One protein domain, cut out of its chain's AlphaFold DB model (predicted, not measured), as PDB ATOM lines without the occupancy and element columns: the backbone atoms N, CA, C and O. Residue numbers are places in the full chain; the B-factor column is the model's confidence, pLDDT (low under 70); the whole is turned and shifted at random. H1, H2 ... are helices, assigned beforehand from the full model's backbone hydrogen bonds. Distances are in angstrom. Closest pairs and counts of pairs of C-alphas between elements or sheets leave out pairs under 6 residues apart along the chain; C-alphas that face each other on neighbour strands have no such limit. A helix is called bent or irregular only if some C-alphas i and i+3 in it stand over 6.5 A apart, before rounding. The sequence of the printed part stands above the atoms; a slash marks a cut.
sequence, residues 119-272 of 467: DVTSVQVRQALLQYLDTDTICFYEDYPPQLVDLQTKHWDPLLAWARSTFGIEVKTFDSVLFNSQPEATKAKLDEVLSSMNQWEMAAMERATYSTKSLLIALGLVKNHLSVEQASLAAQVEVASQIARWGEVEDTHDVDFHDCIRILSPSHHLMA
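This is residues 119 to 272 of the 467 residues of the protein "Nt_Gln_amidase domain-containing protein" of Mycena chlorophos (UniProt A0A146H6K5). The short helical hairpin of H5 and H6 makes the middle of this all-helix domain, with bent H2 on one side and long H8 on the other. H4 packs on H5 and H8, H1 and H3 cover one end, and H7 with arm H2a makes the other end. The printed part has 154 residues with eight named helices, H1 to H8 in order, and no named strand; it is compact, with a radius of gyration of the C-alphas of 15.3 A, and spans 47 by 32 by 24 A.

Begin at H2, residues 146 to 167, by its hydrogen bonds assigned as one helix but bent: C-alphas 155 and 158 are 6.6 A apart, between arms H2a, 146 to 155, and H2b, 158 to 167. H2b touches the hub H5, residues 215 to 222, about perpendicular at 81 degrees; the closest C-alphas, Leu 159 and Gly 220, are 7.3 A apart. In the hairpin of H5 and H6, residues 228 to 235, the closest C-alphas, Ile 217 and Ala 231, are 6.0 A apart. H2a touches H7, residues 237 to 246, closest at C-alphas 148 and 241, 5.3 A. H8, residues 253 to 271, touches H4, residues 199 to 212, at a shallow tilt of 15 degrees, opposite ways; the closest C-alphas, 204 and 267, are 4.6 A apart. H1, residues 119 to 135, touches H3, residues 184 to 195, with residues 126 to 133 alone, closest at C-alphas 130 and 187, 6.7 A. Every O i to N i+4 pair is within hydrogen-bond range in H2a, H2b and H3 to H7, against 9 of 13 in H1 and 13 of 15 in H8.

Find C-alpha 119 at (-13.358, 41.541, 41.086); H1 runs 25.5 A from there. H8 runs 27.3 A to C-alpha 271 at (-25.868, 45.398, 25.424).

The farthest C-alphas, Asp 119 and Trp 246, are 46.9 A apart. The printed part has no cut; the link from H2 to H3, residues 168 to 183, is long. Residue 272 alone has pLDDT under 70.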
ATOM      1  N   ASP A 119     -14.208  40.366  41.320       85.56
ATOM      2  CA  ASP A 119     -13.358  41.541  41.086       85.56
ATOM      3  C   ASP A 119     -11.942  41.164  40.631       85.56
ATOM      4  O   ASP A 119     -11.367  41.818  39.758       85.56
ATOM      5  N   VAL A 120     -11.375  40.085  41.183       91.62
ATOM      6  CA  VAL A 120     -10.022  39.630  40.829       91.62
ATOM      7  C   VAL A 120      -9.982  39.186  39.370       91.62
ATOM      8  O   VAL A 120      -9.114  39.621  38.609       91.62
ATOM      9  N   THR A 121     -10.937  38.351  38.966       91.06
ATOM     10  CA  THR A 121     -11.037  37.857  37.592       91.06
ATOM     11  C   THR A 121     -11.352  38.990  36.617       91.06
ATOM     12  O   THR A 121     -10.736  39.071  35.554       91.06
ATOM     13  N   SER A 122     -12.250  39.905  36.988       89.00
ATOM     14  CA  SER A 122     -12.597  41.081  36.181       89.00
ATOM     15  C   SER A 122     -11.374  41.970  35.906       89.00
ATOM     16  O   SER A 122     -11.108  42.328  34.754       89.00
ATOM     17  N   VAL A 123     -10.544  42.241  36.923       93.06
ATOM     18  CA  VAL A 123      -9.282  42.987  36.762       93.06
ATOM     19  C   VAL A 123      -8.291  42.242  35.864       93.06
ATOM     20  O   VAL A 123      -7.678  42.864  34.998       93.06
ATOM     21  N   GLN A 124      -8.134  40.925  36.024       94.38
ATOM     22  CA  GLN A 124      -7.231  40.133  35.177       94.38
ATOM     23  C   GLN A 124      -7.634  40.178  33.704       94.38
ATOM     24  O   GLN A 124      -6.785  40.387  32.837       94.38
ATOM     25  N   VAL A 125      -8.929  40.022  33.421       94.44
ATOM     26  CA  VAL A 125      -9.464  40.093  32.059       94.44
ATOM     27  C   VAL A 125      -9.257  41.489  31.492       94.44
ATOM     28  O   VAL A 125      -8.743  41.620  30.389       94.44
ATOM     29  N   ARG A 126      -9.556  42.541  32.260       94.38
ATOM     30  CA  ARG A 126      -9.316  43.928  31.845       94.38
ATOM     31  C   ARG A 126      -7.861  44.176  31.444       94.38
ATOM     32  O   ARG A 126      -7.609  44.735  30.380       94.38
ATOM     33  N   GLN A 127      -6.908  43.718  32.255       94.31
ATOM     34  CA  GLN A 127      -5.481  43.842  31.946       94.31
ATOM     35  C   GLN A 127      -5.090  43.049  30.694       94.31
ATOM     36  O   GLN A 127      -4.338  43.554  29.865       94.31
ATOM     37  N   ALA A 128      -5.626  41.837  30.520       94.50
ATOM     38  CA  ALA A 128      -5.397  41.050  29.311       94.50
ATOM     39  C   ALA A 128      -5.944  41.756  28.060       94.50
ATOM     40  O   ALA A 128      -5.269  41.795  27.038       94.50
ATOM     41  N   LEU A 129      -7.125  42.372  28.145       95.38
ATOM     42  CA  LEU A 129      -7.724  43.127  27.043       95.38
ATOM     43  C   LEU A 129      -6.908  44.371  26.678       95.38
ATOM     44  O   LEU A 129      -6.716  44.648  25.499       95.38
ATOM     45  N   LEU A 130      -6.356  45.091  27.653       94.69
ATOM     46  CA  LEU A 130      -5.492  46.240  27.364       94.69
ATOM     47  C   LEU A 130      -4.192  45.851  26.658       94.69
ATOM     48  O   LEU A 130      -3.694  46.628  25.849       94.69
ATOM     49  N   GLN A 131      -3.672  44.645  26.902       91.38
ATOM     50  CA  GLN A 131      -2.504  44.137  26.176       91.38
ATOM     51  C   GLN A 131      -2.794  43.911  24.685       91.38
ATOM     52  O   GLN A 131      -1.873  44.019  23.880       91.38
ATOM     53  N   TYR A 132      -4.055  43.668  24.295       90.12
ATOM     54  CA  TYR A 132      -4.427  43.565  22.878       90.12
ATOM     55  C   TYR A 132      -4.294  44.887  22.136       90.12
ATOM     56  O   TYR A 132      -4.142  44.855  20.923       90.12
ATOM     57  N   LEU A 133      -4.337  46.033  22.825       93.81
ATOM     58  CA  LEU A 133      -4.330  47.339  22.167       93.81
ATOM     59  C   LEU A 133      -3.040  47.584  21.365       93.81
ATOM     60  O   LEU A 133      -3.091  48.172  20.288       93.81
ATOM     61  N   ASP A 134      -1.895  47.112  21.866       93.06
ATOM     62  CA  ASP A 134      -0.612  47.225  21.157       93.06
ATOM     63  C   ASP A 134      -0.593  46.356  19.886       93.06
ATOM     64  O   ASP A 134       0.081  46.674  18.911       93.06
ATOM     65  N   THR A 135      -1.359  45.265  19.860       92.94
ATOM     66  CA  THR A 135      -1.456  44.327  18.729       92.94
ATOM     67  C   THR A 135      -2.831  44.352  18.060       92.94
ATOM     68  O   THR A 135      -3.238  43.361  17.458       92.94
ATOM     69  N   ASP A 136      -3.573  45.449  18.199       94.81
ATOM     70  CA  ASP A 136      -4.940  45.552  17.695       94.81
ATOM     71  C   ASP A 136      -4.925  45.612  16.164       94.81
ATOM     72  O   ASP A 136      -4.280  46.497  15.599       94.81
ATOM     73  N   THR A 137      -5.630  44.688  15.498       91.38
ATOM     74  CA  THR A 137      -5.556  44.510  14.034       91.38
ATOM     75  C   THR A 137      -5.818  45.814  13.276       91.38
ATOM     76  O   THR A 137      -5.111  46.117  12.320       91.38
ATOM     77  N   ILE A 138      -6.744  46.655  13.762       95.25
ATOM     78  CA  ILE A 138      -7.131  47.890  13.061       95.25
ATOM     79  C   ILE A 138      -6.092  49.013  13.177       95.25
ATOM     80  O   ILE A 138      -6.288  50.101  12.635       95.25
ATOM     81  N   CYS A 139      -5.012  48.785  13.929       95.88
ATOM     82  CA  CYS A 139      -3.887  49.705  14.024       95.88
ATOM     83  C   CYS A 139      -2.792  49.402  12.991       95.88
ATOM     84  O   CYS A 139      -1.868  50.202  12.895       95.88
ATOM     85  N   PHE A 140      -2.864  48.307  12.223       95.12
ATOM     86  CA  PHE A 140      -1.812  47.901  11.280       95.12
ATOM     87  C   PHE A 140      -2.253  48.089   9.829       95.12
ATOM     88  O   PHE A 140      -3.023  47.295   9.298       95.12
ATOM     89  N   TYR A 141      -1.750  49.139   9.189       95.69
ATOM     90  CA  TYR A 141      -2.097  49.497   7.818       95.69
ATOM     91  C   TYR A 141      -1.045  48.992   6.841       95.69
ATOM     92  O   TYR A 141       0.146  48.984   7.140       95.69
ATOM     93  N   GLU A 142      -1.505  48.630   5.651       94.06
ATOM     94  CA  GLU A 142      -0.647  48.286   4.524       94.06
ATOM     95  C   GLU A 142      -0.715  49.410   3.481       94.06
ATOM     96  O   GLU A 142      -1.709  50.129   3.386       94.06
ATOM     97  N   ASP A 143       0.332  49.569   2.672       93.19
ATOM     98  CA  ASP A 143       0.349  50.504   1.537       93.19
ATOM     99  C   ASP A 143      -0.033  49.827   0.205       93.19
ATOM    100  O   ASP A 143      -0.276  50.491  -0.809       93.19
ATOM    101  N   TYR A 144      -0.122  48.494   0.200       90.62
ATOM    102  CA  TYR A 144      -0.445  47.674  -0.960       90.62
ATOM    103  C   TYR A 144      -1.014  46.302  -0.536       90.62
ATOM    104  O   TYR A 144      -0.540  45.718   0.434       90.62
ATOM    105  N   PRO A 145      -1.963  45.698  -1.289       92.81
ATOM    106  CA  PRO A 145      -2.570  46.165  -2.542       92.81
ATOM    107  C   PRO A 145      -3.623  47.267  -2.355       92.81
ATOM    108  O   PRO A 145      -4.254  47.300  -1.306       92.81
ATOM    109  N   PRO A 146      -3.912  48.103  -3.381       93.38
ATOM    110  CA  PRO A 146      -4.851  49.226  -3.256       93.38
ATOM    111  C   PRO A 146      -6.232  48.831  -2.720       93.38
ATOM    112  O   PRO A 146      -6.811  49.550  -1.925       93.38
ATOM    113  N   GLN A 147      -6.722  47.646  -3.092       93.00
ATOM    114  CA  GLN A 147      -8.000  47.114  -2.610       93.00
ATOM    115  C   GLN A 147      -8.016  46.891  -1.089       93.00
ATOM    116  O   GLN A 147      -9.046  47.113  -0.460       93.00
ATOM    117  N   LEU A 148      -6.893  46.456  -0.502       96.00
ATOM    118  CA  LEU A 148      -6.761  46.315   0.946       96.00
ATOM    119  C   LEU A 148      -6.757  47.692   1.604       96.00
ATOM    120  O   LEU A 148      -7.514  47.903   2.544       96.00
ATOM    121  N   VAL A 149      -5.976  48.632   1.063       96.38
ATOM    122  CA  VAL A 149      -5.914  50.017   1.558       96.38
ATOM    123  C   VAL A 149      -7.304  50.658   1.549       96.38
ATOM    124  O   VAL A 149      -7.737  51.206   2.558       96.38
ATOM    125  N   ASP A 150      -8.048  50.510   0.450       96.06
ATOM    126  CA  ASP A 150      -9.412  51.024   0.315       96.06
ATOM    127  C   ASP A 150     -10.351  50.432   1.381       96.06
ATOM    128  O   ASP A 150     -11.168  51.150   1.961       96.06
ATOM    129  N   LEU A 151     -10.244  49.128   1.659       96.75
ATOM    130  CA  LEU A 151     -11.051  48.461   2.685       96.75
ATOM    131  C   LEU A 151     -10.648  48.882   4.106       96.75
ATOM    132  O   LEU A 151     -11.538  49.141   4.918       96.75
ATOM    133  N   GLN A 152      -9.348  49.004   4.396       97.38
ATOM    134  CA  GLN A 152      -8.835  49.500   5.678       97.38
ATOM    135  C   GLN A 152      -9.339  50.922   5.933       97.38
ATOM    136  O   GLN A 152     -10.017  51.164   6.928       97.38
ATOM    137  N   THR A 153      -9.143  51.841   4.987       96.50
ATOM    138  CA  THR A 153      -9.661  53.213   5.078       96.50
ATOM    139  C   THR A 153     -11.179  53.238   5.246       96.50
ATOM    140  O   THR A 153     -11.707  53.950   6.097       96.50
ATOM    141  N   LYS A 154     -11.920  52.431   4.482       96.00
ATOM    142  CA  LYS A 154     -13.386  52.417   4.549       96.00
ATOM    143  C   LYS A 154     -13.925  51.946   5.901       96.00
ATOM    144  O   LYS A 154     -14.927  52.490   6.365       96.00
ATOM    145  N   HIS A 155     -13.325  50.917   6.497       96.12
ATOM    146  CA  HIS A 155     -13.882  50.248   7.675       96.12
ATOM    147  C   HIS A 155     -13.204  50.636   8.993       96.12
ATOM    148  O   HIS A 155     -13.861  50.595  10.033       96.12
ATOM    149  N   TRP A 156     -11.929  51.029   8.980       98.06
ATOM    150  CA  TRP A 156     -11.160  51.304  10.195       98.06
ATOM    151  C   TRP A 156     -11.015  52.796  10.499       98.06
ATOM    152  O   TRP A 156     -11.154  53.172  11.664       98.06
ATOM    153  N   ASP A 157     -10.825  53.668   9.502       96.81
ATOM    154  CA  ASP A 157     -10.660  55.111   9.756       96.81
ATOM    155  C   ASP A 157     -11.850  55.738  10.503       96.81
ATOM    156  O   ASP A 157     -11.612  56.470  11.474       96.81
ATOM    157  N   PRO A 158     -13.125  55.450  10.151       96.06
ATOM    158  CA  PRO A 158     -14.265  55.982  10.895       96.06
ATOM    159  C   PRO A 158     -14.268  55.534  12.360       96.06
ATOM    160  O   PRO A 158     -14.582  56.328  13.248       96.06
ATOM    161  N   LEU A 159     -13.869  54.286  12.619       96.50
ATOM    162  CA  LEU A 159     -13.814  53.713  13.960       96.50
ATOM    163  C   LEU A 159     -12.684  54.334  14.794       96.50
ATOM    164  O   LEU A 159     -12.896  54.700  15.951       96.50
ATOM    165  N   LEU A 160     -11.497  54.516  14.207       97.31
ATOM    166  CA  LEU A 160     -10.380  55.206  14.856       97.31
ATOM    167  C   LEU A 160     -10.721  56.670  15.145       97.31
ATOM    168  O   LEU A 160     -10.419  57.172  16.230       97.31
ATOM    169  N   ALA A 161     -11.368  57.359  14.202       95.06
ATOM    170  CA  ALA A 161     -11.831  58.729  14.391       95.06
ATOM    171  C   ALA A 161     -12.837  58.822  15.546       95.06
ATOM    172  O   ALA A 161     -12.663  59.661  16.431       95.06
ATOM    173  N   TRP A 162     -13.823  57.919  15.583       95.56
ATOM    174  CA  TRP A 162     -14.787  57.829  16.677       95.56
ATOM    175  C   TRP A 162     -14.115  57.568  18.027       95.56
ATOM    176  O   TRP A 162     -14.440  58.241  19.006       95.56
ATOM    177  N   ALA A 163     -13.166  56.630  18.104       95.69
ATOM    178  CA  ALA A 163     -12.481  56.316  19.355       95.69
ATOM    179  C   ALA A 163     -11.687  57.529  19.871       95.69
ATOM    180  O   ALA A 163     -11.800  57.901  21.042       95.69
ATOM    181  N   ARG A 164     -10.945  58.202  18.979       96.50
ATOM    182  CA  ARG A 164     -10.187  59.421  19.298       96.50
ATOM    183  C   ARG A 164     -11.100  60.541  19.799       96.50
ATOM    184  O   ARG A 164     -10.807  61.140  20.832       96.50
ATOM    185  N   SER A 165     -12.218  60.804  19.119       89.94
ATOM    186  CA  SER A 165     -13.140  61.882  19.499       89.94
ATOM    187  C   SER A 165     -13.923  61.579  20.775       89.94
ATOM    188  O   SER A 165     -14.090  62.457  21.614       89.94
ATOM    189  N   THR A 166     -14.405  60.344  20.927       89.25
ATOM    190  CA  THR A 166     -15.307  59.952  22.021       89.25
ATOM    191  C   THR A 166     -14.572  59.856  23.349       89.25
ATOM    192  O   THR A 166     -15.096  60.277  24.377       89.25
ATOM    193  N   PHE A 167     -13.345  59.329  23.336       91.00
ATOM    194  CA  PHE A 167     -12.566  59.117  24.557       91.00
ATOM    195  C   PHE A 167     -11.458  60.156  24.760       91.00
ATOM    196  O   PHE A 167     -10.822  60.159  25.814       91.00
ATOM    197  N   GLY A 168     -11.233  61.045  23.785       93.38
ATOM    198  CA  GLY A 168     -10.161  62.041  23.840       93.38
ATOM    199  C   GLY A 168      -8.771  61.402  23.861       93.38
ATOM    200  O   GLY A 168      -7.885  61.889  24.560       93.38
ATOM    201  N   ILE A 169      -8.602  60.284  23.151       95.81
ATOM    202  CA  ILE A 169      -7.367  59.490  23.123       95.81
ATOM    203  C   ILE A 169      -6.623  59.645  21.798       95.81
ATOM    204  O   ILE A 169      -7.214  59.958  20.766       95.81
ATOM    205  N   GLU A 170      -5.327  59.350  21.812       95.81
ATOM    206  CA  GLU A 170      -4.535  59.166  20.598       95.81
ATOM    207  C   GLU A 170      -4.400  57.668  20.309       95.81
ATOM    208  O   GLU A 170      -3.941  56.906  21.156       95.81
ATOM    209  N   VAL A 171      -4.769  57.240  19.106       95.81
ATOM    210  CA  VAL A 171      -4.517  55.869  18.638       95.81
ATOM    211  C   VAL A 171      -3.532  55.950  17.488       95.81
ATOM    212  O   VAL A 171      -3.840  56.583  16.475       95.81
ATOM    213  N   LYS A 172      -2.353  55.353  17.651       95.31
ATOM    214  CA  LYS A 172      -1.331  55.283  16.606       95.31
ATOM    215  C   LYS A 172      -1.651  54.164  15.627       95.31
ATOM    216  O   LYS A 172      -2.205  53.140  16.018       95.31
ATOM    217  N   THR A 173      -1.279  54.380  14.375       95.44
ATOM    218  CA  THR A 173      -1.278  53.360  13.329       95.44
ATOM    219  C   THR A 173       0.164  53.000  12.992       95.44
ATOM    220  O   THR A 173       1.059  53.840  13.102       95.44
ATOM    221  N   PHE A 174       0.383  51.758  12.592       94.44
ATOM    222  CA  PHE A 174       1.685  51.175  12.310       94.44
ATOM    223  C   PHE A 174       1.666  50.532  10.922       94.44
ATOM    224  O   PHE A 174       0.627  50.064  10.471       94.44
ATOM    225  N   ASP A 175       2.825  50.492  10.276       90.00
ATOM    226  CA  ASP A 175       3.099  49.788   9.015       90.00
ATOM    227  C   ASP A 175       3.951  48.521   9.245       90.00
ATOM    228  O   ASP A 175       4.409  47.857   8.317       90.00
ATOM    229  N   SER A 176       4.215  48.191  10.513       86.81
ATOM    230  CA  SER A 176       5.038  47.060  10.914       86.81
ATOM    231  C   SER A 176       4.587  46.501  12.255       86.81
ATOM    232  O   SER A 176       4.179  47.231  13.154       86.81
ATOM    233  N   VAL A 177       4.749  45.188  12.421       82.00
ATOM    234  CA  VAL A 177       4.523  44.485  13.697       82.00
ATOM    235  C   VAL A 177       5.614  44.819  14.730       82.00
ATOM    236  O   VAL A 177       5.476  44.524  15.914       82.00
ATOM    237  N   LEU A 178       6.721  45.435  14.307       83.38
ATOM    238  CA  LEU A 178       7.801  45.855  15.197       83.38
ATOM    239  C   LEU A 178       7.530  47.264  15.749       83.38
ATOM    240  O   LEU A 178       7.184  48.168  15.000       83.38
ATOM    241  N   PHE A 179       7.780  47.471  17.048       81.50
ATOM    242  CA  PHE A 179       7.664  48.775  17.733       81.50
ATOM    243  C   PHE A 179       6.246  49.388  17.737       81.50
ATOM    244  O   PHE A 179       6.064  50.596  17.612       81.50
ATOM    245  N   ASN A 180       5.247  48.549  17.978       86.38
ATOM    246  CA  ASN A 180       3.808  48.815  17.915       86.38
ATOM    247  C   ASN A 180       3.164  49.282  19.242       86.38
ATOM    248  O   ASN A 180       2.001  48.998  19.512       86.38
ATOM    249  N   SER A 181       3.908  49.977  20.110       93.25
ATOM    250  CA  SER A 181       3.366  50.386  21.416       93.25
ATOM    251  C   SER A 181       2.469  51.620  21.312       93.25
ATOM    252  O   SER A 181       2.871  52.671  20.794       93.25
ATOM    253  N   GLN A 182       1.264  51.510  21.860       96.00
ATOM    254  CA  GLN A 182       0.303  52.601  21.969       96.00
ATOM    255  C   GLN A 182       0.651  53.532  23.141       96.00
ATOM    256  O   GLN A 182       1.289  53.102  24.106       96.00
ATOM    257  N   PRO A 183       0.258  54.820  23.100       96.50
ATOM    258  CA  PRO A 183       0.555  55.756  24.180       96.50
ATOM    259  C   PRO A 183       0.028  55.274  25.538       96.50
ATOM    260  O   PRO A 183      -1.138  54.904  25.666       96.50
ATOM    261  N   GLU A 184       0.852  55.369  26.585       96.00
ATOM    262  CA  GLU A 184       0.446  54.981  27.946       96.00
ATOM    263  C   GLU A 184      -0.753  55.800  28.452       96.00
ATOM    264  O   GLU A 184      -1.614  55.275  29.153       96.00
ATOM    265  N   ALA A 185      -0.878  57.063  28.026       96.62
ATOM    266  CA  ALA A 185      -2.054  57.887  28.310       96.62
ATOM    267  C   ALA A 185      -3.344  57.298  27.702       96.62
ATOM    268  O   ALA A 185      -4.395  57.322  28.340       96.62
ATOM    269  N   THR A 186      -3.255  56.725  26.499       96.75
ATOM    270  CA  THR A 186      -4.377  56.052  25.837       96.75
ATOM    271  C   THR A 186      -4.745  54.763  26.559       96.75
ATOM    272  O   THR A 186      -5.921  54.550  26.847       96.75
ATOM    273  N   LYS A 187      -3.753  53.940  26.927       96.50
ATOM    274  CA  LYS A 187      -3.978  52.720  27.723       96.50
ATOM    275  C   LYS A 187      -4.635  53.040  29.061       96.50
ATOM    276  O   LYS A 187      -5.613  52.396  29.418       96.50
ATOM    277  N   ALA A 188      -4.160  54.071  29.761       96.81
ATOM    278  CA  ALA A 188      -4.739  54.515  31.026       96.81
ATOM    279  C   ALA A 188      -6.192  54.988  30.866       96.81
ATOM    280  O   ALA A 188      -7.048  54.640  31.679       96.81
ATOM    281  N   LYS A 189      -6.500  55.741  29.801       97.12
ATOM    282  CA  LYS A 189      -7.869  56.202  29.546       97.12
ATOM    283  C   LYS A 189      -8.808  55.052  29.190       97.12
ATOM    284  O   LYS A 189      -9.946  55.027  29.651       97.12
ATOM    285  N   LEU A 190      -8.341  54.086  28.403       96.44
ATOM    286  CA  LEU A 190      -9.119  52.888  28.101       96.44
ATOM    287  C   LEU A 190      -9.264  51.969  29.325       96.44
ATOM    288  O   LEU A 190     -10.337  51.400  29.498       96.44
ATOM    289  N   ASP A 191      -8.270  51.883  30.217       96.69
ATOM    290  CA  ASP A 191      -8.404  51.178  31.505       96.69
ATOM    291  C   ASP A 191      -9.517  51.796  32.356       96.69
ATOM    292  O   ASP A 191     -10.345  51.065  32.894       96.69
ATOM    293  N   GLU A 192      -9.598  53.130  32.413       94.88
ATOM    294  CA  GLU A 192     -10.681  53.848  33.094       94.88
ATOM    295  C   GLU A 192     -12.048  53.477  32.495       94.88
ATOM    296  O   GLU A 192     -12.967  53.099  33.227       94.88
ATOM    297  N   VAL A 193     -12.172  53.500  31.163       93.56
ATOM    298  CA  VAL A 193     -13.413  53.125  30.465       93.56
ATOM    299  C   VAL A 193     -13.808  51.685  30.786       93.56
ATOM    300  O   VAL A 193     -14.950  51.444  31.177       93.56
ATOM    301  N   LEU A 194     -12.879  50.733  30.673       94.69
ATOM    302  CA  LEU A 194     -13.140  49.326  30.981       94.69
ATOM    303  C   LEU A 194     -13.449  49.116  32.470       94.69
ATOM    304  O   LEU A 194     -14.283  48.289  32.814       94.69
ATOM    305  N   SER A 195     -12.829  49.885  33.369       92.38
ATOM    306  CA  SER A 195     -13.082  49.795  34.813       92.38
ATOM    307  C   SER A 195     -14.501  50.219  35.206       92.38
ATOM    308  O   SER A 195     -15.012  49.767  36.226       92.38
ATOM    309  N   SER A 196     -15.143  51.058  34.387       90.25
ATOM    310  CA  SER A 196     -16.525  51.503  34.589       90.25
ATOM    311  C   SER A 196     -17.580  50.508  34.088       90.25
ATOM    312  O   SER A 196     -18.769  50.690  34.356       90.25
ATOM    313  N   MET A 197     -17.166  49.474  33.349       89.69
ATOM    314  CA  MET A 197     -18.073  48.493  32.759       89.69
ATOM    315  C   MET A 197     -18.608  47.518  33.808       89.69
ATOM    316  O   MET A 197     -17.880  47.024  34.667       89.69
ATOM    317  N   ASN A 198     -19.893  47.185  33.701       89.75
ATOM    318  CA  ASN A 198     -20.488  46.136  34.526       89.75
ATOM    319  C   ASN A 198     -20.122  44.723  34.019       89.75
ATOM    320  O   ASN A 198     -19.574  44.551  32.930       89.75
ATOM    321  N   GLN A 199     -20.492  43.687  34.779       92.25
ATOM    322  CA  GLN A 199     -20.178  42.285  34.457       92.25
ATOM    323  C   GLN A 199     -20.647  41.828  33.059       92.25
ATOM    324  O   GLN A 199     -20.008  40.985  32.432       92.25
ATOM    325  N   TRP A 200     -21.765  42.369  32.562       92.94
ATOM    326  CA  TRP A 200     -22.316  42.028  31.249       92.94
ATOM    327  C   TRP A 200     -21.505  42.685  30.137       92.94
ATOM    328  O   TRP A 200     -21.185  42.032  29.146       92.94
ATOM    329  N   GLU A 201     -21.171  43.966  30.318       92.88
ATOM    330  CA  GLU A 201     -20.320  44.724  29.398       92.88
ATOM    331  C   GLU A 201     -18.931  44.085  29.312       92.88
ATOM    332  O   GLU A 201     -18.454  43.836  28.210       92.88
ATOM    333  N   MET A 202     -18.323  43.720  30.444       95.12
ATOM    334  CA  MET A 202     -17.004  43.076  30.466       95.12
ATOM    335  C   MET A 202     -16.996  41.692  29.806       95.12
ATOM    336  O   MET A 202     -16.066  41.382  29.060       95.12
ATOM    337  N   ALA A 203     -18.033  40.871  30.010       95.56
ATOM    338  CA  ALA A 203     -18.140  39.577  29.331       95.56
ATOM    339  C   ALA A 203     -18.265  39.739  27.806       95.56
ATOM    340  O   ALA A 203     -17.632  39.004  27.044       95.56
ATOM    341  N   ALA A 204     -19.078  40.706  27.364       95.50
ATOM    342  CA  ALA A 204     -19.248  41.040  25.953       95.50
ATOM    343  C   ALA A 204     -17.942  41.577  25.351       95.50
ATOM    344  O   ALA A 204     -17.529  41.136  24.280       95.50
ATOM    345  N   MET A 205     -17.257  42.464  26.077       96.12
ATOM    346  CA  MET A 205     -15.976  43.037  25.686       96.12
ATOM    347  C   MET A 205     -14.912  41.957  25.486       96.12
ATOM    348  O   MET A 205     -14.239  41.941  24.454       96.12
ATOM    349  N   GLU A 206     -14.797  41.014  26.427       96.06
ATOM    350  CA  GLU A 206     -13.862  39.891  26.332       96.06
ATOM    351  C   GLU A 206     -14.134  39.039  25.089       96.06
ATOM    352  O   GLU A 206     -13.236  38.805  24.275       96.06
ATOM    353  N   ARG A 207     -15.386  38.596  24.912       95.38
ATOM    354  CA  ARG A 207     -15.760  37.743  23.778       95.38
ATOM    355  C   ARG A 207     -15.560  38.441  22.440       95.38
ATOM    356  O   ARG A 207     -14.992  37.838  21.530       95.38
ATOM    357  N   ALA A 208     -16.009  39.687  22.322       96.25
ATOM    358  CA  ALA A 208     -15.901  40.445  21.084       96.25
ATOM    359  C   ALA A 208     -14.438  40.731  20.725       96.25
ATOM    360  O   ALA A 208     -14.065  40.565  19.565       96.25
ATOM    361  N   THR A 209     -13.596  41.071  21.709       96.56
ATOM    362  CA  THR A 209     -12.169  41.354  21.472       96.56
ATOM    363  C   THR A 209     -11.458  40.126  20.928       96.56
ATOM    364  O   THR A 209     -10.770  40.215  19.919       96.56
ATOM    365  N   TYR A 210     -11.659  38.952  21.534       94.38
ATOM    366  CA  TYR A 210     -11.009  37.729  21.055       94.38
ATOM    367  C   TYR A 210     -11.539  37.264  19.699       94.38
ATOM    368  O   TYR A 210     -10.765  36.767  18.885       94.38
ATOM    369  N   SER A 211     -12.836  37.443  19.432       94.00
ATOM    370  CA  SER A 211     -13.423  37.059  18.146       94.00
ATOM    371  C   SER A 211     -12.971  37.955  16.996       94.00
ATOM    372  O   SER A 211     -12.796  37.465  15.885       94.00
ATOM    373  N   THR A 212     -12.816  39.255  17.245       95.06
ATOM    374  CA  THR A 212     -12.428  40.248  16.224       95.06
ATOM    375  C   THR A 212     -10.929  40.506  16.187       95.06
ATOM    376  O   THR A 212     -10.445  41.131  15.253       95.06
ATOM    377  N   LYS A 213     -10.196  40.038  17.205       93.75
ATOM    378  CA  LYS A 213      -8.780  40.354  17.455       93.75
ATOM    379  C   LYS A 213      -8.525  41.861  17.582       93.75
ATOM    380  O   LYS A 213      -7.422  42.333  17.322       93.75
ATOM    381  N   SER A 214      -9.548  42.611  17.989       96.69
ATOM    382  CA  SER A 214      -9.507  44.063  18.105       96.69
ATOM    383  C   SER A 214     -10.263  44.528  19.341       96.69
ATOM    384  O   SER A 214     -11.460  44.272  19.505       96.69
ATOM    385  N   LEU A 215      -9.558  45.246  20.213       97.12
ATOM    386  CA  LEU A 215     -10.154  45.904  21.366       97.12
ATOM    387  C   LEU A 215     -11.067  47.038  20.895       97.12
ATOM    388  O   LEU A 215     -12.151  47.229  21.436       97.12
ATOM    389  N   LEU A 216     -10.665  47.789  19.869       97.56
ATOM    390  CA  LEU A 216     -11.429  48.942  19.396       97.56
ATOM    391  C   LEU A 216     -12.714  48.550  18.653       97.56
ATOM    392  O   LEU A 216     -13.741  49.198  18.869       97.56
ATOM    393  N   ILE A 217     -12.713  47.471  17.858       97.62
ATOM    394  CA  ILE A 217     -13.954  46.938  17.260       97.62
ATOM    395  C   ILE A 217     -14.909  46.475  18.364       97.62
ATOM    396  O   ILE A 217     -16.090  46.827  18.353       97.62
ATOM    397  N   ALA A 218     -14.402  45.727  19.346       97.12
ATOM    398  CA  ALA A 218     -15.198  45.267  20.478       97.12
ATOM    399  C   ALA A 218     -15.784  46.432  21.290       97.12
ATOM    400  O   ALA A 218     -16.962  46.398  21.648       97.12
ATOM    401  N   LEU A 219     -15.004  47.491  21.517       95.88
ATOM    402  CA  LEU A 219     -15.461  48.691  22.214       95.88
ATOM    403  C   LEU A 219     -16.562  49.405  21.423       95.88
ATOM    404  O   LEU A 219     -17.564  49.817  22.007       95.88
ATOM    405  N   GLY A 220     -16.401  49.509  20.099       94.56
ATOM    406  CA  GLY A 220     -17.414  50.045  19.192       94.56
ATOM    407  C   GLY A 220     -18.721  49.251  19.239       94.56
ATOM    408  O   GLY A 220     -19.794  49.844  19.323       94.56
ATOM    409  N   LEU A 221     -18.644  47.919  19.266       93.69
ATOM    410  CA  LEU A 221     -19.817  47.050  19.381       93.69
ATOM    411  C   LEU A 221     -20.512  47.201  20.744       93.69
ATOM    412  O   LEU A 221     -21.723  47.393  20.804       93.69
ATOM    413  N   VAL A 222     -19.754  47.149  21.847       92.19
ATOM    414  CA  VAL A 222     -20.300  47.210  23.215       92.19
ATOM    415  C   VAL A 222     -20.914  48.578  23.526       92.19
ATOM    416  O   VAL A 222     -21.916  48.661  24.233       92.19
ATOM    417  N   LYS A 223     -20.353  49.659  22.973       85.75
ATOM    418  CA  LYS A 223     -20.906  51.017  23.094       85.75
ATOM    419  C   LYS A 223     -21.965  51.342  22.031       85.75
ATOM    420  O   LYS A 223     -22.338  52.505  21.911       85.75
ATOM    421  N   ASN A 224     -22.471  50.337  21.305       85.25
ATOM    422  CA  ASN A 224     -23.487  50.469  20.249       85.25
ATOM    423  C   ASN A 224     -23.123  51.498  19.159       85.25
ATOM    424  O   ASN A 224     -24.001  52.104  18.550       85.25
ATOM    425  N   HIS A 225     -21.829  51.710  18.914       87.56
ATOM    426  CA  HIS A 225     -21.341  52.513  17.796       87.56
ATOM    427  C   HIS A 225     -21.316  51.713  16.487       87.56
ATOM    428  O   HIS A 225     -21.551  52.277  15.423       87.56
ATOM    429  N   LEU A 226     -21.056  50.404  16.574       88.31
ATOM    430  CA  LEU A 226     -21.093  49.478  15.442       88.31
ATOM    431  C   LEU A 226     -22.260  48.498  15.577       88.31
ATOM    432  O   LEU A 226     -22.516  47.982  16.668       88.31
ATOM    433  N   SER A 227     -22.912  48.186  14.455       88.12
ATOM    434  CA  SER A 227     -23.744  46.985  14.339       88.12
ATOM    435  C   SER A 227     -22.875  45.722  14.314       88.12
ATOM    436  O   SER A 227     -21.656  45.786  14.121       88.12
ATOM    437  N   VAL A 228     -23.503  44.556  14.475       91.38
ATOM    438  CA  VAL A 228     -22.810  43.262  14.376       91.38
ATOM    439  C   VAL A 228     -22.170  43.098  12.999       91.38
ATOM    440  O   VAL A 228     -20.999  42.746  12.903       91.38
ATOM    441  N   GLU A 229     -22.903  43.420  11.936       89.38
ATOM    442  CA  GLU A 229     -22.433  43.324  10.555       89.38
ATOM    443  C   GLU A 229     -21.263  44.275  10.306       89.38
ATOM    444  O   GLU A 229     -20.266  43.886   9.702       89.38
ATOM    445  N   GLN A 230     -21.351  45.513  10.804       92.62
ATOM    446  CA  GLN A 230     -20.265  46.485  10.681       92.62
ATOM    447  C   GLN A 230     -19.004  46.014  11.412       92.62
ATOM    448  O   GLN A 230     -17.912  46.105  10.853       92.62
ATOM    449  N   ALA A 231     -19.149  45.481  12.629       96.19
ATOM    450  CA  ALA A 231     -18.039  44.936  13.404       96.19
ATOM    451  C   ALA A 231     -17.411  43.705  12.728       96.19
ATOM    452  O   ALA A 231     -16.188  43.616  12.643       96.19
ATOM    453  N   SER A 232     -18.225  42.789  12.195       95.31
ATOM    454  CA  SER A 232     -17.745  41.613  11.460       95.31
ATOM    455  C   SER A 232     -17.018  41.993  10.171       95.31
ATOM    456  O   SER A 232     -15.954  41.447   9.900       95.31
ATOM    457  N   LEU A 233     -17.530  42.963   9.405       94.19
ATOM    458  CA  LEU A 233     -16.849  43.468   8.207       94.19
ATOM    459  C   LEU A 233     -15.518  44.145   8.553       94.19
ATOM    460  O   LEU A 233     -14.520  43.904   7.880       94.19
ATOM    461  N   ALA A 234     -15.481  44.952   9.619       96.75
ATOM    462  CA  ALA A 234     -14.250  45.589  10.080       96.75
ATOM    463  C   ALA A 234     -13.196  44.562  10.530       96.75
ATOM    464  O   ALA A 234     -12.014  44.754  10.264       96.75
ATOM    465  N   ALA A 235     -13.614  43.461  11.158       96.25
ATOM    466  CA  ALA A 235     -12.720  42.394  11.609       96.25
ATOM    467  C   ALA A 235     -12.188  41.499  10.473       96.25
ATOM    468  O   ALA A 235     -11.292  40.690  10.702       96.25
ATOM    469  N   GLN A 236     -12.754  41.605   9.268       93.81
ATOM    470  CA  GLN A 236     -12.424  40.755   8.124       93.81
ATOM    471  C   GLN A 236     -11.833  41.511   6.939       93.81
ATOM    472  O   GLN A 236     -11.741  40.946   5.853       93.81
ATOM    473  N   VAL A 237     -11.428  42.767   7.111       96.06
ATOM    474  CA  VAL A 237     -10.900  43.604   6.023       96.06
ATOM    475  C   VAL A 237      -9.814  42.887   5.215       96.06
ATOM    476  O   VAL A 237      -9.871  42.855   3.982       96.06
ATOM    477  N   GLU A 238      -8.870  42.240   5.892       93.25
ATOM    478  CA  GLU A 238      -7.783  41.502   5.261       93.25
ATOM    479  C   GLU A 238      -8.309  40.275   4.511       93.25
ATOM    480  O   GLU A 238      -7.984  40.085   3.341       93.25
ATOM    481  N   VAL A 239      -9.169  39.473   5.146       93.50
ATOM    482  CA  VAL A 239      -9.775  38.274   4.542       93.50
ATOM    483  C   VAL A 239     -10.608  38.647   3.311       93.50
ATOM    484  O   VAL A 239     -10.467  38.033   2.256       93.50
ATOM    485  N   ALA A 240     -11.404  39.713   3.390       93.12
ATOM    486  CA  ALA A 240     -12.198  40.229   2.282       93.12
ATOM    487  C   ALA A 240     -11.314  40.664   1.103       93.12
ATOM    488  O   ALA A 240     -11.624  40.352  -0.049       93.12
ATOM    489  N   SER A 241     -10.175  41.315   1.371       94.19
ATOM    490  CA  SER A 241      -9.208  41.638   0.317       94.19
ATOM    491  C   SER A 241      -8.602  40.384  -0.321       94.19
ATOM    492  O   SER A 241      -8.348  40.384  -1.529       94.19
ATOM    493  N   GLN A 242      -8.346  39.327   0.457       92.56
ATOM    494  CA  GLN A 242      -7.801  38.064  -0.051       92.56
ATOM    495  C   GLN A 242      -8.820  37.336  -0.932       92.56
ATOM    496  O   GLN A 242      -8.476  36.924  -2.040       92.56
ATOM    497  N   ILE A 243     -10.080  37.259  -0.492       92.50
ATOM    498  CA  ILE A 243     -11.196  36.686  -1.259       92.50
ATOM    499  C   ILE A 243     -11.382  37.429  -2.579       92.50
ATOM    500  O   ILE A 243     -11.466  36.804  -3.635       92.50
ATOM    501  N   ALA A 244     -11.392  38.764  -2.553       90.12
ATOM    502  CA  ALA A 244     -11.560  39.568  -3.762       90.12
ATOM    503  C   ALA A 244     -10.458  39.304  -4.802       90.12
ATOM    504  O   ALA A 244     -10.701  39.386  -6.007       90.12
ATOM    505  N   ARG A 245      -9.242  38.982  -4.346       90.38
ATOM    506  CA  ARG A 245      -8.086  38.758  -5.216       90.38
ATOM    507  C   ARG A 245      -7.939  37.312  -5.684       90.38
ATOM    508  O   ARG A 245      -7.510  37.091  -6.817       90.38
ATOM    509  N   TRP A 246      -8.226  36.346  -4.818       92.12
ATOM    510  CA  TRP A 246      -7.904  34.932  -5.039       92.12
ATOM    511  C   TRP A 246      -9.120  34.008  -5.072       92.12
ATOM    512  O   TRP A 246      -8.965  32.824  -5.366       92.12
ATOM    513  N   GLY A 247     -10.314  34.554  -4.862       92.31
ATOM    514  CA  GLY A 247     -11.539  33.787  -4.718       92.31
ATOM    515  C   GLY A 247     -11.761  33.325  -3.281       92.31
ATOM    516  O   GLY A 247     -10.858  33.316  -2.441       92.31
ATOM    517  N   GLU A 248     -13.005  32.964  -3.000       92.25
ATOM    518  CA  GLU A 248     -13.412  32.416  -1.715       92.25
ATOM    519  C   GLU A 248     -12.957  30.958  -1.568       92.25
ATOM    520  O   GLU A 248     -12.948  30.195  -2.535       92.25
ATOM    521  N   VAL A 249     -12.579  30.577  -0.347       93.25
ATOM    522  CA  VAL A 249     -12.355  29.184   0.036       93.25
ATOM    523  C   VAL A 249     -13.564  28.773   0.864       93.25
ATOM    524  O   VAL A 249     -13.676  29.172   2.027       93.25
ATOM    525  N   GLU A 250     -14.469  28.029   0.226       86.38
ATOM    526  CA  GLU A 250     -15.662  27.451   0.858       86.38
ATOM    527  C   GLU A 250     -15.275  26.591   2.074       86.38
ATOM    528  O   GLU A 250     -14.178  26.021   2.124       86.38
ATOM    529  N   ASP A 251     -16.170  26.507   3.060       83.94
ATOM    530  CA  ASP A 251     -15.970  25.835   4.352       83.94
ATOM    531  C   ASP A 251     -14.836  26.431   5.217       83.94
ATOM    532  O   ASP A 251     -14.373  25.804   6.175       83.94
ATOM    533  N   THR A 252     -14.353  27.631   4.892       88.81
ATOM    534  CA  THR A 252     -13.351  28.359   5.688       88.81
ATOM    535  C   THR A 252     -13.747  29.821   5.829       88.81
ATOM    536  O   THR A 252     -14.088  30.254   6.926       88.81
ATOM    537  N   HIS A 253     -13.732  30.589   4.739       88.94
ATOM    538  CA  HIS A 253     -13.959  32.034   4.812       88.94
ATOM    539  C   HIS A 253     -15.408  32.393   5.175       88.94
ATOM    540  O   HIS A 253     -15.647  33.264   6.012       88.94
ATOM    541  N   ASP A 254     -16.363  31.690   4.574       84.12
ATOM    542  CA  ASP A 254     -17.795  31.803   4.837       84.12
ATOM    543  C   ASP A 254     -18.138  31.370   6.269       84.12
ATOM    544  O   ASP A 254     -18.841  32.078   6.998       84.12
ATOM    545  N   VAL A 255     -17.587  30.234   6.704       88.62
ATOM    546  CA  VAL A 255     -17.782  29.701   8.056       88.62
ATOM    547  C   VAL A 255     -17.212  30.660   9.096       88.62
ATOM    548  O   VAL A 255     -17.920  30.993  10.044       88.62
ATOM    549  N   ASP A 256     -15.990  31.163   8.907       87.19
ATOM    550  CA  ASP A 256     -15.356  32.112   9.827       87.19
ATOM    551  C   ASP A 256     -16.144  33.430   9.928       87.19
ATOM    552  O   ASP A 256     -16.258  34.009  11.013       87.19
ATOM    553  N   PHE A 257     -16.730  33.907   8.823       87.69
ATOM    554  CA  PHE A 257     -17.599  35.088   8.832       87.69
ATOM    555  C   PHE A 257     -18.871  34.865   9.635       87.69
ATOM    556  O   PHE A 257     -19.196  35.655  10.530       87.69
ATOM    557  N   HIS A 258     -19.570  33.768   9.366       89.31
ATOM    558  CA  HIS A 258     -20.778  33.438  10.105       89.31
ATOM    559  C   HIS A 258     -20.488  33.114  11.574       89.31
ATOM    560  O   HIS A 258     -21.290  33.474  12.438       89.31
ATOM    561  N   ASP A 259     -19.333  32.530  11.889       90.12
ATOM    562  CA  ASP A 259     -18.893  32.299  13.261       90.12
ATOM    563  C   ASP A 259     -18.561  33.600  13.992       90.12
ATOM    564  O   ASP A 259     -18.960  33.758  15.150       90.12
ATOM    565  N   CYS A 260     -17.925  34.565  13.322       91.44
ATOM    566  CA  CYS A 260     -17.729  35.904  13.869       91.44
ATOM    567  C   CYS A 260     -19.082  36.539  14.224       91.44
ATOM    568  O   CYS A 260     -19.303  36.921  15.375       91.44
ATOM    569  N   ILE A 261     -20.036  36.563  13.287       91.62
ATOM    570  CA  ILE A 261     -21.387  37.094  13.530       91.62
ATOM    571  C   ILE A 261     -22.061  36.356  14.690       91.62
ATOM    572  O   ILE A 261     -22.620  36.990  15.588       91.62
ATOM    573  N   ARG A 262     -21.992  35.022  14.715       91.94
ATOM    574  CA  ARG A 262     -22.571  34.180  15.770       91.94
ATOM    575  C   ARG A 262     -22.005  34.500  17.155       91.94
ATOM    576  O   ARG A 262     -22.746  34.424  18.133       91.94
ATOM    577  N   ILE A 263     -20.725  34.858  17.259       91.12
ATOM    578  CA  ILE A 263     -20.069  35.214  18.529       91.12
ATOM    579  C   ILE A 263     -20.351  36.672  18.929       91.12
ATOM    580  O   ILE A 263     -20.532  36.964  20.116       91.12
ATOM    581  N   LEU A 264     -20.426  37.587  17.962       94.19
ATOM    582  CA  LEU A 264     -20.675  39.009  18.210       94.19
ATOM    583  C   LEU A 264     -22.143  39.317  18.502       94.19
ATOM    584  O   LEU A 264     -22.435  40.179  19.334       94.19
ATOM    585  N   SER A 265     -23.066  38.581  17.885       91.19
ATOM    586  CA  SER A 265     -24.508  38.787  18.036       91.19
ATOM    587  C   SER A 265     -24.957  38.752  19.504       91.19
ATOM    588  O   SER A 265     -25.625  39.697  19.927       91.19
ATOM    589  N   PRO A 266     -24.568  37.761  20.335       92.38
ATOM    590  CA  PRO A 266     -24.891  37.786  21.756       92.38
ATOM    591  C   PRO A 266     -24.364  39.014  22.490       92.38
ATOM    592  O   PRO A 266     -25.066  39.551  23.337       92.38
ATOM    593  N   SER A 267     -23.152  39.466  22.161       91.50
ATOM    594  CA  SER A 267     -22.540  40.642  22.789       91.50
ATOM    595  C   SER A 267     -23.379  41.888  22.521       91.50
ATOM    596  O   SER A 267     -23.706  42.613  23.456       91.50
ATOM    597  N   HIS A 268     -23.828  42.077  21.277       87.62
ATOM    598  CA  HIS A 268     -24.728  43.171  20.915       87.62
ATOM    599  C   HIS A 268     -26.085  43.073  21.630       87.62
ATOM    600  O   HIS A 268     -26.482  44.009  22.315       87.62
ATOM    601  N   HIS A 269     -26.764  41.923  21.575       85.81
ATOM    602  CA  HIS A 269     -28.073  41.741  22.221       85.81
ATOM    603  C   HIS A 269     -28.004  41.825  23.752       85.81
ATOM    604  O   HIS A 269     -28.971  42.216  24.405       85.81
ATOM    605  N   LEU A 270     -26.866  41.469  24.354       86.38
ATOM    606  CA  LEU A 270     -26.652  41.634  25.788       86.38
ATOM    607  C   LEU A 270     -26.570  43.118  26.167       86.38
ATOM    608  O   LEU A 270     -27.010  43.486  27.264       86.38
ATOM    609  N   MET A 271     -25.996  43.942  25.282       83.12
ATOM    610  CA  MET A 271     -25.868  45.398  25.424       83.12
ATOM    611  C   MET A 271     -27.098  46.160  24.945       83.12
ATOM    612  O   MET A 271     -27.277  47.312  25.350       83.12
ATOM    613  N   ALA A 272     -27.944  45.532  24.126       66.88
ATOM    614  CA  ALA A 272     -29.163  46.126  23.621       66.88
ATOM    615  C   ALA A 272     -29.990  46.653  24.798       66.88
ATOM    616  O   ALA A 272     -30.476  45.923  25.670       66.88
TER     617      ALA A 272